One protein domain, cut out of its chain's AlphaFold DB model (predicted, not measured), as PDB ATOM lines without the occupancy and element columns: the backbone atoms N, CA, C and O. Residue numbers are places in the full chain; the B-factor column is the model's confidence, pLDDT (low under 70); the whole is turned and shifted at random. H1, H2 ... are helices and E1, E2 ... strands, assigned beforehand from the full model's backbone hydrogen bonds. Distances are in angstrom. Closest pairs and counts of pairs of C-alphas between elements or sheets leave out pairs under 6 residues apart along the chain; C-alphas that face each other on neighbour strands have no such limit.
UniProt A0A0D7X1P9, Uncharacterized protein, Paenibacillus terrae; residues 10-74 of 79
ATOM      1  N   LYS A  10      -5.683 -13.025  23.868       52.97
ATOM      2  CA  LYS A  10      -6.359 -14.316  23.683       52.97
ATOM      3  C   LYS A  10      -7.788 -14.225  24.203       52.97
ATOM      4  O   LYS A  10      -7.991 -13.973  25.385       52.97
ATOM      5  N   ILE A  11      -8.771 -14.517  23.355       54.28
ATOM      6  CA  ILE A  11     -10.148 -14.804  23.788       54.28
ATOM      7  C   ILE A  11     -10.547 -16.147  23.178       54.28
ATOM      8  O   ILE A  11     -10.475 -16.315  21.964       54.28
ATOM      9  N   LYS A  12     -10.962 -17.118  24.004       52.22
ATOM     10  CA  LYS A  12     -11.450 -18.441  23.552       52.22
ATOM     11  C   LYS A  12     -10.513 -19.134  22.532       52.22
ATOM     12  O   LYS A  12     -10.959 -19.562  21.470       52.22
ATOM     13  N   ASN A  13      -9.209 -19.211  22.828       55.88
ATOM     14  CA  ASN A  13      -8.160 -19.786  21.956       55.88
ATOM     15  C   ASN A  13      -7.986 -19.115  20.578       55.88
ATOM     16  O   ASN A  13      -7.355 -19.678  19.684       55.88
ATOM     17  N   ARG A  14      -8.511 -17.900  20.402       54.03
ATOM     18  CA  ARG A  14      -8.322 -17.083  19.202       54.03
ATOM     19  C   ARG A  14      -7.447 -15.890  19.535       54.03
ATOM     20  O   ARG A  14      -7.570 -15.298  20.612       54.03
ATOM     21  N   LEU A  15      -6.539 -15.590  18.620       61.91
ATOM     22  CA  LEU A  15      -5.700 -14.410  18.674       61.91
ATOM     23  C   LEU A  15      -6.398 -13.287  17.919       61.91
ATOM     24  O   LEU A  15      -6.793 -13.471  16.769       61.91
ATOM     25  N   TYR A  16      -6.538 -12.142  18.577       61.03
ATOM     26  CA  TYR A  16      -7.128 -10.949  17.988       61.03
ATOM     27  C   TYR A  16      -6.056  -9.876  17.824       61.03
ATOM     28  O   TYR A  16      -5.256  -9.641  18.733       61.03
ATOM     29  N   ILE A  17      -6.051  -9.237  16.655       67.75
ATOM     30  CA  ILE A  17      -5.282  -8.015  16.397       67.75
ATOM     31  C   ILE A  17      -6.216  -6.827  16.635       67.75
ATOM     32  O   ILE A  17      -7.319  -6.790  16.085       67.75
ATOM     33  N   GLU A  18      -5.785  -5.876  17.469       62.12
ATOM     34  CA  GLU A  18      -6.566  -4.679  17.786       62.12
ATOM     35  C   GLU A  18      -6.837  -3.819  16.544       62.12
ATOM     36  O   GLU A  18      -5.976  -3.574  15.696       62.12
ATOM     37  N   ALA A  19      -8.050  -3.281  16.497       60.62
ATOM     38  CA  ALA A  19      -8.575  -2.560  15.351       60.62
ATOM     39  C   ALA A  19      -7.848  -1.265  14.992       60.62
ATOM     40  O   ALA A  19      -7.779  -0.895  13.819       60.62
ATOM     41  N   LYS A  20      -7.293  -0.583  16.001       62.41
ATOM     42  CA  LYS A  20      -6.550   0.667  15.813       62.41
ATOM     43  C   LYS A  20      -5.351   0.462  14.887       62.41
ATOM     44  O   LYS A  20      -5.043   1.331  14.081       62.41
ATOM     45  N   TYR A  21      -4.705  -0.702  14.956       66.50
ATOM     46  CA  TYR A  21      -3.598  -1.020  14.063       66.50
ATOM     47  C   TYR A  21      -4.100  -1.332  12.661       66.50
ATOM     48  O   TYR A  21      -3.591  -0.774  11.701       66.50
ATOM     49  N   LEU A  22      -5.135  -2.159  12.532       71.88
ATOM     50  CA  LEU A  22      -5.667  -2.552  11.227       71.88
ATOM     51  C   LEU A  22      -6.045  -1.339  10.372       71.88
ATOM     52  O   LEU A  22      -5.611  -1.260   9.226       71.88
ATOM     53  N   ALA A  23      -6.719  -0.351  10.965       69.88
ATOM     54  CA  ALA A  23      -7.010   0.914  10.297       69.88
ATOM     55  C   ALA A  23      -5.731   1.656   9.856       69.88
ATOM     56  O   ALA A  23      -5.629   2.068   8.703       69.88
ATOM     57  N   ASN A  24      -4.717   1.755  10.724       75.38
ATOM     58  CA  ASN A  24      -3.444   2.419  10.408       75.38
ATOM     59  C   ASN A  24      -2.644   1.722   9.292       75.38
ATOM     60  O   ASN A  24      -1.888   2.373   8.572       75.38
ATOM     61  N   TYR A  25      -2.792   0.404   9.145       74.19
ATOM     62  CA  TYR A  25      -2.150  -0.380   8.084       74.19
ATOM     63  C   TYR A  25      -3.024  -0.521   6.827       74.19
ATOM     64  O   TYR A  25      -2.617  -1.197   5.884       74.19
ATOM     65  N   GLY A  26      -4.189   0.137   6.784       75.62
ATOM     66  CA  GLY A  26      -5.086   0.142   5.625       75.62
ATOM     67  C   GLY A  26      -5.924  -1.127   5.463       75.62
ATOM     68  O   GLY A  26      -6.426  -1.376   4.372       75.62
ATOM     69  N   PHE A  27      -6.074  -1.933   6.518       83.31
ATOM     70  CA  PHE A  27      -6.973  -3.085   6.524       83.31
ATOM     71  C   PHE A  27      -8.409  -2.642   6.812       83.31
ATOM     72  O   PHE A  27      -8.737  -2.235   7.930       83.31
ATOM     73  N   THR A  28      -9.277  -2.754   5.811       85.19
ATOM     74  CA  THR A  28     -10.699  -2.407   5.908       85.19
ATOM     75  C   THR A  28     -11.558  -3.631   6.219       85.19
ATOM     76  O   THR A  28     -11.180  -4.772   5.957       85.19
ATOM     77  N   ILE A  29     -12.734  -3.411   6.817       87.62
ATOM     78  CA  ILE A  29     -13.700  -4.483   7.103       87.62
ATOM     79  C   ILE A  29     -14.109  -5.156   5.787       87.62
ATOM     80  O   ILE A  29     -14.446  -4.477   4.823       87.62
ATOM     81  N   GLY A  30     -14.112  -6.490   5.761       87.12
ATOM     82  CA  GLY A  30     -14.456  -7.272   4.571       87.12
ATOM     83  C   GLY A  30     -13.306  -7.447   3.579       87.12
ATOM     84  O   GLY A  30     -13.466  -8.176   2.607       87.12
ATOM     85  N   GLN A  31     -12.135  -6.857   3.825       88.81
ATOM     86  CA  GLN A  31     -10.964  -7.066   2.984       88.81
ATOM     87  C   GLN A  31     -10.460  -8.506   3.087       88.81
ATOM     88  O   GLN A  31     -10.286  -9.034   4.190       88.81
ATOM     89  N   ALA A  32     -10.188  -9.130   1.942       89.75
ATOM     90  CA  ALA A  32      -9.572 -10.448   1.881       89.75
ATOM     91  C   ALA A  32      -8.117 -10.385   2.375       89.75
ATOM     92  O   ALA A  32      -7.329  -9.504   2.018       89.75
ATOM     93  N   ILE A  33      -7.765 -11.326   3.247       87.69
ATOM     94  CA  ILE A  33      -6.466 -11.369   3.918       87.69
ATOM     95  C   ILE A  33      -5.904 -12.784   3.953       87.69
ATOM     96  O   ILE A  33      -6.623 -13.778   4.060       87.69
ATOM     97  N   LYS A  34      -4.577 -12.862   3.943       86.75
ATOM     98  CA  LYS A  34      -3.821 -14.053   4.323       86.75
ATOM     99  C   LYS A  34      -3.001 -13.708   5.561       86.75
ATOM    100  O   LYS A  34      -2.532 -12.582   5.696       86.75
ATOM    101  N   TYR A  35      -2.831 -14.668   6.459       82.62
ATOM    102  CA  TYR A  35      -1.907 -14.515   7.573       82.62
ATOM    103  C   TYR A  35      -1.012 -15.740   7.706       82.62
ATOM    104  O   TYR A  35      -1.405 -16.855   7.358       82.62
ATOM    105  N   GLU A  36       0.180 -15.509   8.230       81.44
ATOM    106  CA  GLU A  36       1.169 -16.520   8.556       81.44
ATOM    107  C   GLU A  36       1.573 -16.358  10.019       81.44
ATOM    108  O   GLU A  36       1.756 -15.239  10.499       81.44
ATOM    109  N   ILE A  37       1.652 -17.480  10.734       79.12
ATOM    110  CA  ILE A  37       2.067 -17.519  12.135       79.12
ATOM    111  C   ILE A  37       3.450 -18.153  12.171       79.12
ATOM    112  O   ILE A  37       3.592 -19.353  11.944       79.12
ATOM    113  N   ASP A  38       4.450 -17.348  12.494       78.06
ATOM    114  CA  ASP A  38       5.791 -17.807  12.802       78.06
ATOM    115  C   ASP A  38       5.870 -18.095  14.306       78.06
ATOM    116  O   ASP A  38       5.943 -17.189  15.142       78.06
ATOM    117  N   ASN A  39       5.812 -19.379  14.660       74.44
ATOM    118  CA  ASN A  39       5.888 -19.811  16.055       74.44
ATOM    119  C   ASN A  39       7.307 -19.696  16.633       74.44
ATOM    120  O   ASN A  39       7.441 -19.523  17.843       74.44
ATOM    121  N   THR A  40       8.340 -19.754  15.789       76.31
ATOM    122  CA  THR A  40       9.748 -19.658  16.198       76.31
ATOM    123  C   THR A  40      10.051 -18.240  16.662       76.31
ATOM    124  O   THR A  40      10.517 -18.027  17.779       76.31
ATOM    125  N   ASN A  41       9.673 -17.255  15.846       74.62
ATOM    126  CA  ASN A  41       9.874 -15.838  16.144       74.62
ATOM    127  C   ASN A  41       8.685 -15.202  16.882       74.62
ATOM    128  O   ASN A  41       8.673 -13.993  17.117       74.62
ATOM    129  N   LYS A  42       7.672 -16.004  17.247       72.19
ATOM    130  CA  LYS A  42       6.424 -15.570  17.907       72.19
ATOM    131  C   LYS A  42       5.771 -14.377  17.198       72.19
ATOM    132  O   LYS A  42       5.282 -13.444  17.839       72.19
ATOM    133  N   LYS A  43       5.776 -14.404  15.867       72.31
ATOM    134  CA  LYS A  43       5.337 -13.305  15.007       72.31
ATOM    135  C   LYS A  43       4.148 -13.736  14.164       72.31
ATOM    136  O   LYS A  43       4.037 -14.889  13.762       72.31
ATOM    137  N   ILE A  44       3.255 -12.794  13.891       77.06
ATOM    138  CA  ILE A  44       2.173 -12.994  12.934       77.06
ATOM    139  C   ILE A  44       2.306 -11.942  11.854       77.06
ATOM    140  O   ILE A  44       2.355 -10.749  12.151       77.06
ATOM    141  N   THR A  45       2.333 -12.393  10.610       80.75
ATOM    142  CA  THR A  45       2.353 -11.525   9.438       80.75
ATOM    143  C   THR A  45       0.989 -11.597   8.777       80.75
ATOM    144  O   THR A  45       0.512 -12.683   8.460       80.75
ATOM    145  N   VAL A  46       0.350 -10.447   8.574       81.50
ATOM    146  CA  VAL A  46      -0.926 -10.334   7.858       81.50
ATOM    147  C   VAL A  46      -0.687  -9.561   6.572       81.50
ATOM    148  O   VAL A  46      -0.040  -8.517   6.590       81.50
ATOM    149  N   VAL A  47      -1.230 -10.060   5.465       84.56
ATOM    150  CA  VAL A  47      -1.061  -9.475   4.134       84.56
ATOM    151  C   VAL A  47      -2.422  -9.340   3.441       84.56
ATOM    152  O   VAL A  47      -3.212 -10.293   3.475       84.56
ATOM    153  N   PRO A  48      -2.714  -8.191   2.798       86.00
ATOM    154  CA  PRO A  48      -3.844  -8.058   1.885       86.00
ATOM    155  C   PRO A  48      -3.759  -9.072   0.748       86.00
ATOM    156  O   PRO A  48      -2.674  -9.352   0.244       86.00
ATOM    157  N   THR A  49      -4.897  -9.571   0.291       87.19
ATOM    158  CA  THR A  49      -4.983 -10.349  -0.947       87.19
ATOM    159  C   THR A  49      -6.351 -10.147  -1.583       87.19
ATOM    160  O   THR A  49      -7.262  -9.640  -0.939       87.19
ATOM    161  N   GLN A  50      -6.496 -10.506  -2.852       81.69
ATOM    162  CA  GLN A  50      -7.773 -10.413  -3.562       81.69
ATOM    163  C   GLN A  50      -8.578 -11.716  -3.466       81.69
ATOM    164  O   GLN A  50      -9.801 -11.676  -3.443       81.69
ATOM    165  N   ASN A  51      -7.905 -12.864  -3.319       81.06
ATOM    166  CA  ASN A  51      -8.526 -14.191  -3.368       81.06
ATOM    167  C   ASN A  51      -8.204 -15.005  -2.108       81.06
ATOM    168  O   ASN A  51      -7.364 -15.907  -2.129       81.06
ATOM    169  N   ALA A  52      -8.863 -14.699  -0.988       84.31
ATOM    170  CA  ALA A  52      -8.746 -15.501   0.229       84.31
ATOM    171  C   ALA A  52     -10.098 -15.881   0.820       84.31
ATOM    172  O   ALA A  52     -11.069 -15.140   0.765       84.31
ATOM    173  N   ARG A  53     -10.129 -17.039   1.488       83.25
ATOM    174  CA  ARG A  53     -11.277 -17.460   2.307       83.25
ATOM    175  C   ARG A  53     -11.414 -16.628   3.589       83.25
ATOM    176  O   ARG A  53     -12.476 -16.616   4.203       83.25
ATOM    177  N   LYS A  54     -10.327 -16.000   4.045       86.19
ATOM    178  CA  LYS A  54     -10.280 -15.216   5.283       86.19
ATOM    179  C   LYS A  54     -10.407 -13.736   4.961       86.19
ATOM    180  O   LYS A  54      -9.771 -13.248   4.036       86.19
ATOM    181  N   HIS A  55     -11.205 -13.053   5.769       89.81
ATOM    182  CA  HIS A  55     -11.497 -11.638   5.617       89.81
ATOM    183  C   HIS A  55     -11.342 -10.930   6.960       89.81
ATOM    184  O   HIS A  55     -11.486 -11.557   8.016       89.81
ATOM    185  N   VAL A  56     -11.063  -9.630   6.919       87.62
ATOM    186  CA  VAL A  56     -11.127  -8.762   8.098       87.62
ATOM    187  C   VAL A  56     -12.573  -8.738   8.591       87.62
ATOM    188  O   VAL A  56     -13.487  -8.331   7.874       87.62
ATOM    189  N   ALA A  57     -12.786  -9.197   9.818       86.88
ATOM    190  CA  ALA A  57     -14.081  -9.174  10.474       86.88
ATOM    191  C   ALA A  57     -14.337  -7.801  11.113       86.88
ATOM    192  O   ALA A  57     -13.474  -6.923  11.135       86.88
ATOM    193  N   LYS A  58     -15.537  -7.615  11.657       87.25
ATOM    194  CA  LYS A  58     -15.890  -6.447  12.466       87.25
ATOM    195  C   LYS A  58     -16.278  -6.886  13.869       87.25
ATOM    196  O   LYS A  58     -16.867  -7.952  14.035       87.25
ATOM    197  N   THR A  59     -15.972  -6.064  14.862       83.94
ATOM    198  CA  THR A  59     -16.485  -6.218  16.225       83.94
ATOM    199  C   THR A  59     -17.022  -4.888  16.726       83.94
ATOM    200  O   THR A  59     -16.520  -3.836  16.332       83.94
ATOM    201  N   THR A  60     -18.017  -4.931  17.604       83.06
ATOM    202  CA  THR A  60     -18.546  -3.740  18.268       83.06
ATOM    203  C   THR A  60     -17.938  -3.651  19.660       83.06
ATOM    204  O   THR A  60     -18.043  -4.583  20.458       83.06
ATOM    205  N   GLN A  61     -17.257  -2.548  19.951       77.44
ATOM    206  CA  GLN A  61     -16.714  -2.286  21.281       77.44
ATOM    207  C   GLN A  61     -17.835  -1.902  22.259       77.44
ATOM    208  O   GLN A  61     -18.919  -1.498  21.847       77.44
ATOM    209  N   LYS A  62     -17.563  -1.960  23.571       76.19
ATOM    210  CA  LYS A  62     -18.513  -1.504  24.609       76.19
ATOM    211  C   LYS A  62     -18.943  -0.041  24.436       76.19
ATOM    212  O   LYS A  62     -20.011   0.334  24.895       76.19
ATOM    213  N   THR A  63     -18.124   0.760  23.757       81.44
ATOM    214  CA  THR A  63     -18.408   2.151  23.378       81.44
ATOM    215  C   THR A  63     -19.414   2.285  22.226       81.44
ATOM    216  O   THR A  63     -19.740   3.401  21.846       81.44
ATOM    217  N   GLY A  64     -19.880   1.181  21.626       81.12
ATOM    218  CA  GLY A  64     -20.771   1.175  20.457       81.12
ATOM    219  C   GLY A  64     -20.051   1.295  19.108       81.12
ATOM    220  O   GLY A  64     -20.667   1.119  18.059       81.12
ATOM    221  N   LEU A  65     -18.737   1.538  19.107       80.94
ATOM    222  CA  LEU A  65     -17.954   1.684  17.881       80.94
ATOM    223  C   LEU A  65     -17.718   0.330  17.202       80.94
ATOM    224  O   LEU A  65     -17.214  -0.610  17.821       80.94
ATOM    225  N   THR A  66     -18.045   0.253  15.910       81.81
ATOM    226  CA  THR A  66     -17.706  -0.893  15.056       81.81
ATOM    227  C   THR A  66     -16.291  -0.730  14.532       81.81
ATOM    228  O   THR A  66     -15.964   0.280  13.914       81.81
ATOM    229  N   VAL A  67     -15.452  -1.733  14.758       81.75
ATOM    230  CA  VAL A  67     -14.026  -1.662  14.453       81.75
ATOM    231  C   VAL A  67     -13.544  -2.935  13.733       81.75
ATOM    232  O   VAL A  67     -14.075  -4.019  14.002       81.75
ATOM    233  N   PRO A  68     -12.572  -2.842  12.801       83.62
ATOM    234  CA  PRO A  68     -12.026  -4.006  12.102       83.62
ATOM    235  C   PRO A  68     -11.266  -4.922  13.059       83.62
ATOM    236  O   PRO A  68     -10.526  -4.452  13.911       83.62
ATOM    237  N   VAL A  69     -11.399  -6.235  12.909       84.19
ATOM    238  CA  VAL A  69     -10.635  -7.224  13.680       84.19
ATOM    239  C   VAL A  69     -10.234  -8.397  12.804       84.19
ATOM    240  O   VAL A  69     -10.948  -8.782  11.881       84.19
ATOM    241  N   ILE A  70      -9.096  -9.006  13.118       82.62
ATOM    242  CA  ILE A  70      -8.658 -10.249  12.483       82.62
ATOM    243  C   ILE A  70      -8.759 -11.363  13.514       82.62
ATOM    244  O   ILE A  70      -8.129 -11.291  14.567       82.62
ATOM    245  N   ASP A  71      -9.549 -12.385  13.190       77.25
ATOM    246  CA  ASP A  71      -9.664 -13.609  13.979       77.25
ATOM    247  C   ASP A  71      -8.651 -14.640  13.473       77.25
ATOM    248  O   ASP A  71      -8.787 -15.218  12.387       77.25
ATOM    249  N   ILE A  72      -7.607 -14.849  14.269       75.12
ATOM    250  CA  ILE A  72      -6.554 -15.813  13.986       75.12
ATOM    251  C   ILE A  72      -6.827 -17.039  14.846       75.12
ATOM    252  O   ILE A  72      -6.595 -17.058  16.061       75.12
ATOM    253  N   LYS A  73      -7.288 -18.109  14.194       69.12
ATOM    254  CA  LYS A  73      -7.408 -19.416  14.838       69.12
ATOM    255  C   LYS A  73      -6.001 -19.975  15.034       69.12
ATOM    256  O   LYS A  73      -5.381 -20.434  14.075       69.12
ATOM    257  N   VAL A  74      -5.510 -19.949  16.271       61.50
ATOM    258  CA  VAL A  74      -4.294 -20.676  16.639       61.50
ATOM    259  C   VAL A  74      -4.681 -22.141  16.736       61.50
ATOM    260  O   VAL A  74      -5.264 -22.588  17.722       61.50
TER     261      VAL A  74
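What this domain is: This is residues 10 to 74 of the 79 residues of an uncharacterized protein of Paenibacillus terrae (UniProt A0A0D7X1P9). What is the main picture? A small three-stranded sheet, with E5 running through the middle of the domain, stands next to a hairpin of E2 and E3 whose turn, residues 38 to 43, sticks out; the short H1 packs beside E5. What is it made of? The printed part has 65 residues with one named helix and five named strands, in the order E1, H1, E2, E3, E4, E5, and is mostly strand. The sheets, E1 - E5 - E4 and E2 - E3, are antiparallel. How large is it? It is compact, with a radius of gyration of the C-alphas of 11.9 A, and spans 37 by 28 by 21 A.

How they stand to each other: How is the larger sheet paired? E1, residues 14 to 17, pairs antiparallel with residues 70 to 73 of E5, residues 66 to 73; N 15 and O 72, 3.0 A apart, are within hydrogen-bond range. E4, residues 57 to 60, forms a hairpin with E5, pairing with its residues 66 to 69; N 57 and O 69, 2.8 A apart, are within hydrogen-bond range. Where is the helix? H1, residues 19 to 24, is at the sheet's level, its height over the sheet 1.2 A, and every O i to N i+4 pair in it is within hydrogen-bond range. It touches E5, the closest C-alphas being those of Ala 19 and Pro 68, 5.0 A apart. What of the other hairpin? E2, residues 32 to 38, and E3, residues 43 to 48, form an antiparallel hairpin, with N 36 and O 45 within hydrogen-bond range at 2.9 A. E2 and E5 are near each other, with 5 pairs of C-alphas within 10 A.

Where its parts are: Where does E1 begin? C-alpha 14 is at (-8.322, -17.083, 19.202). How long are the longer strands? From first to last C-alpha E2 measures 20.2 A, E3 16.9 A and E5 21.2 A, ending at (-7.408, -19.416, 14.838).

The domain as a whole: Which C-alphas are farthest apart? Those of Thr 40 and Gly 64, 37.2 A. Is it unbroken? The printed part has no cut and no long link. Where is confidence low? Residues 10 to 21, 23 and 73 to 74 have pLDDT under 70.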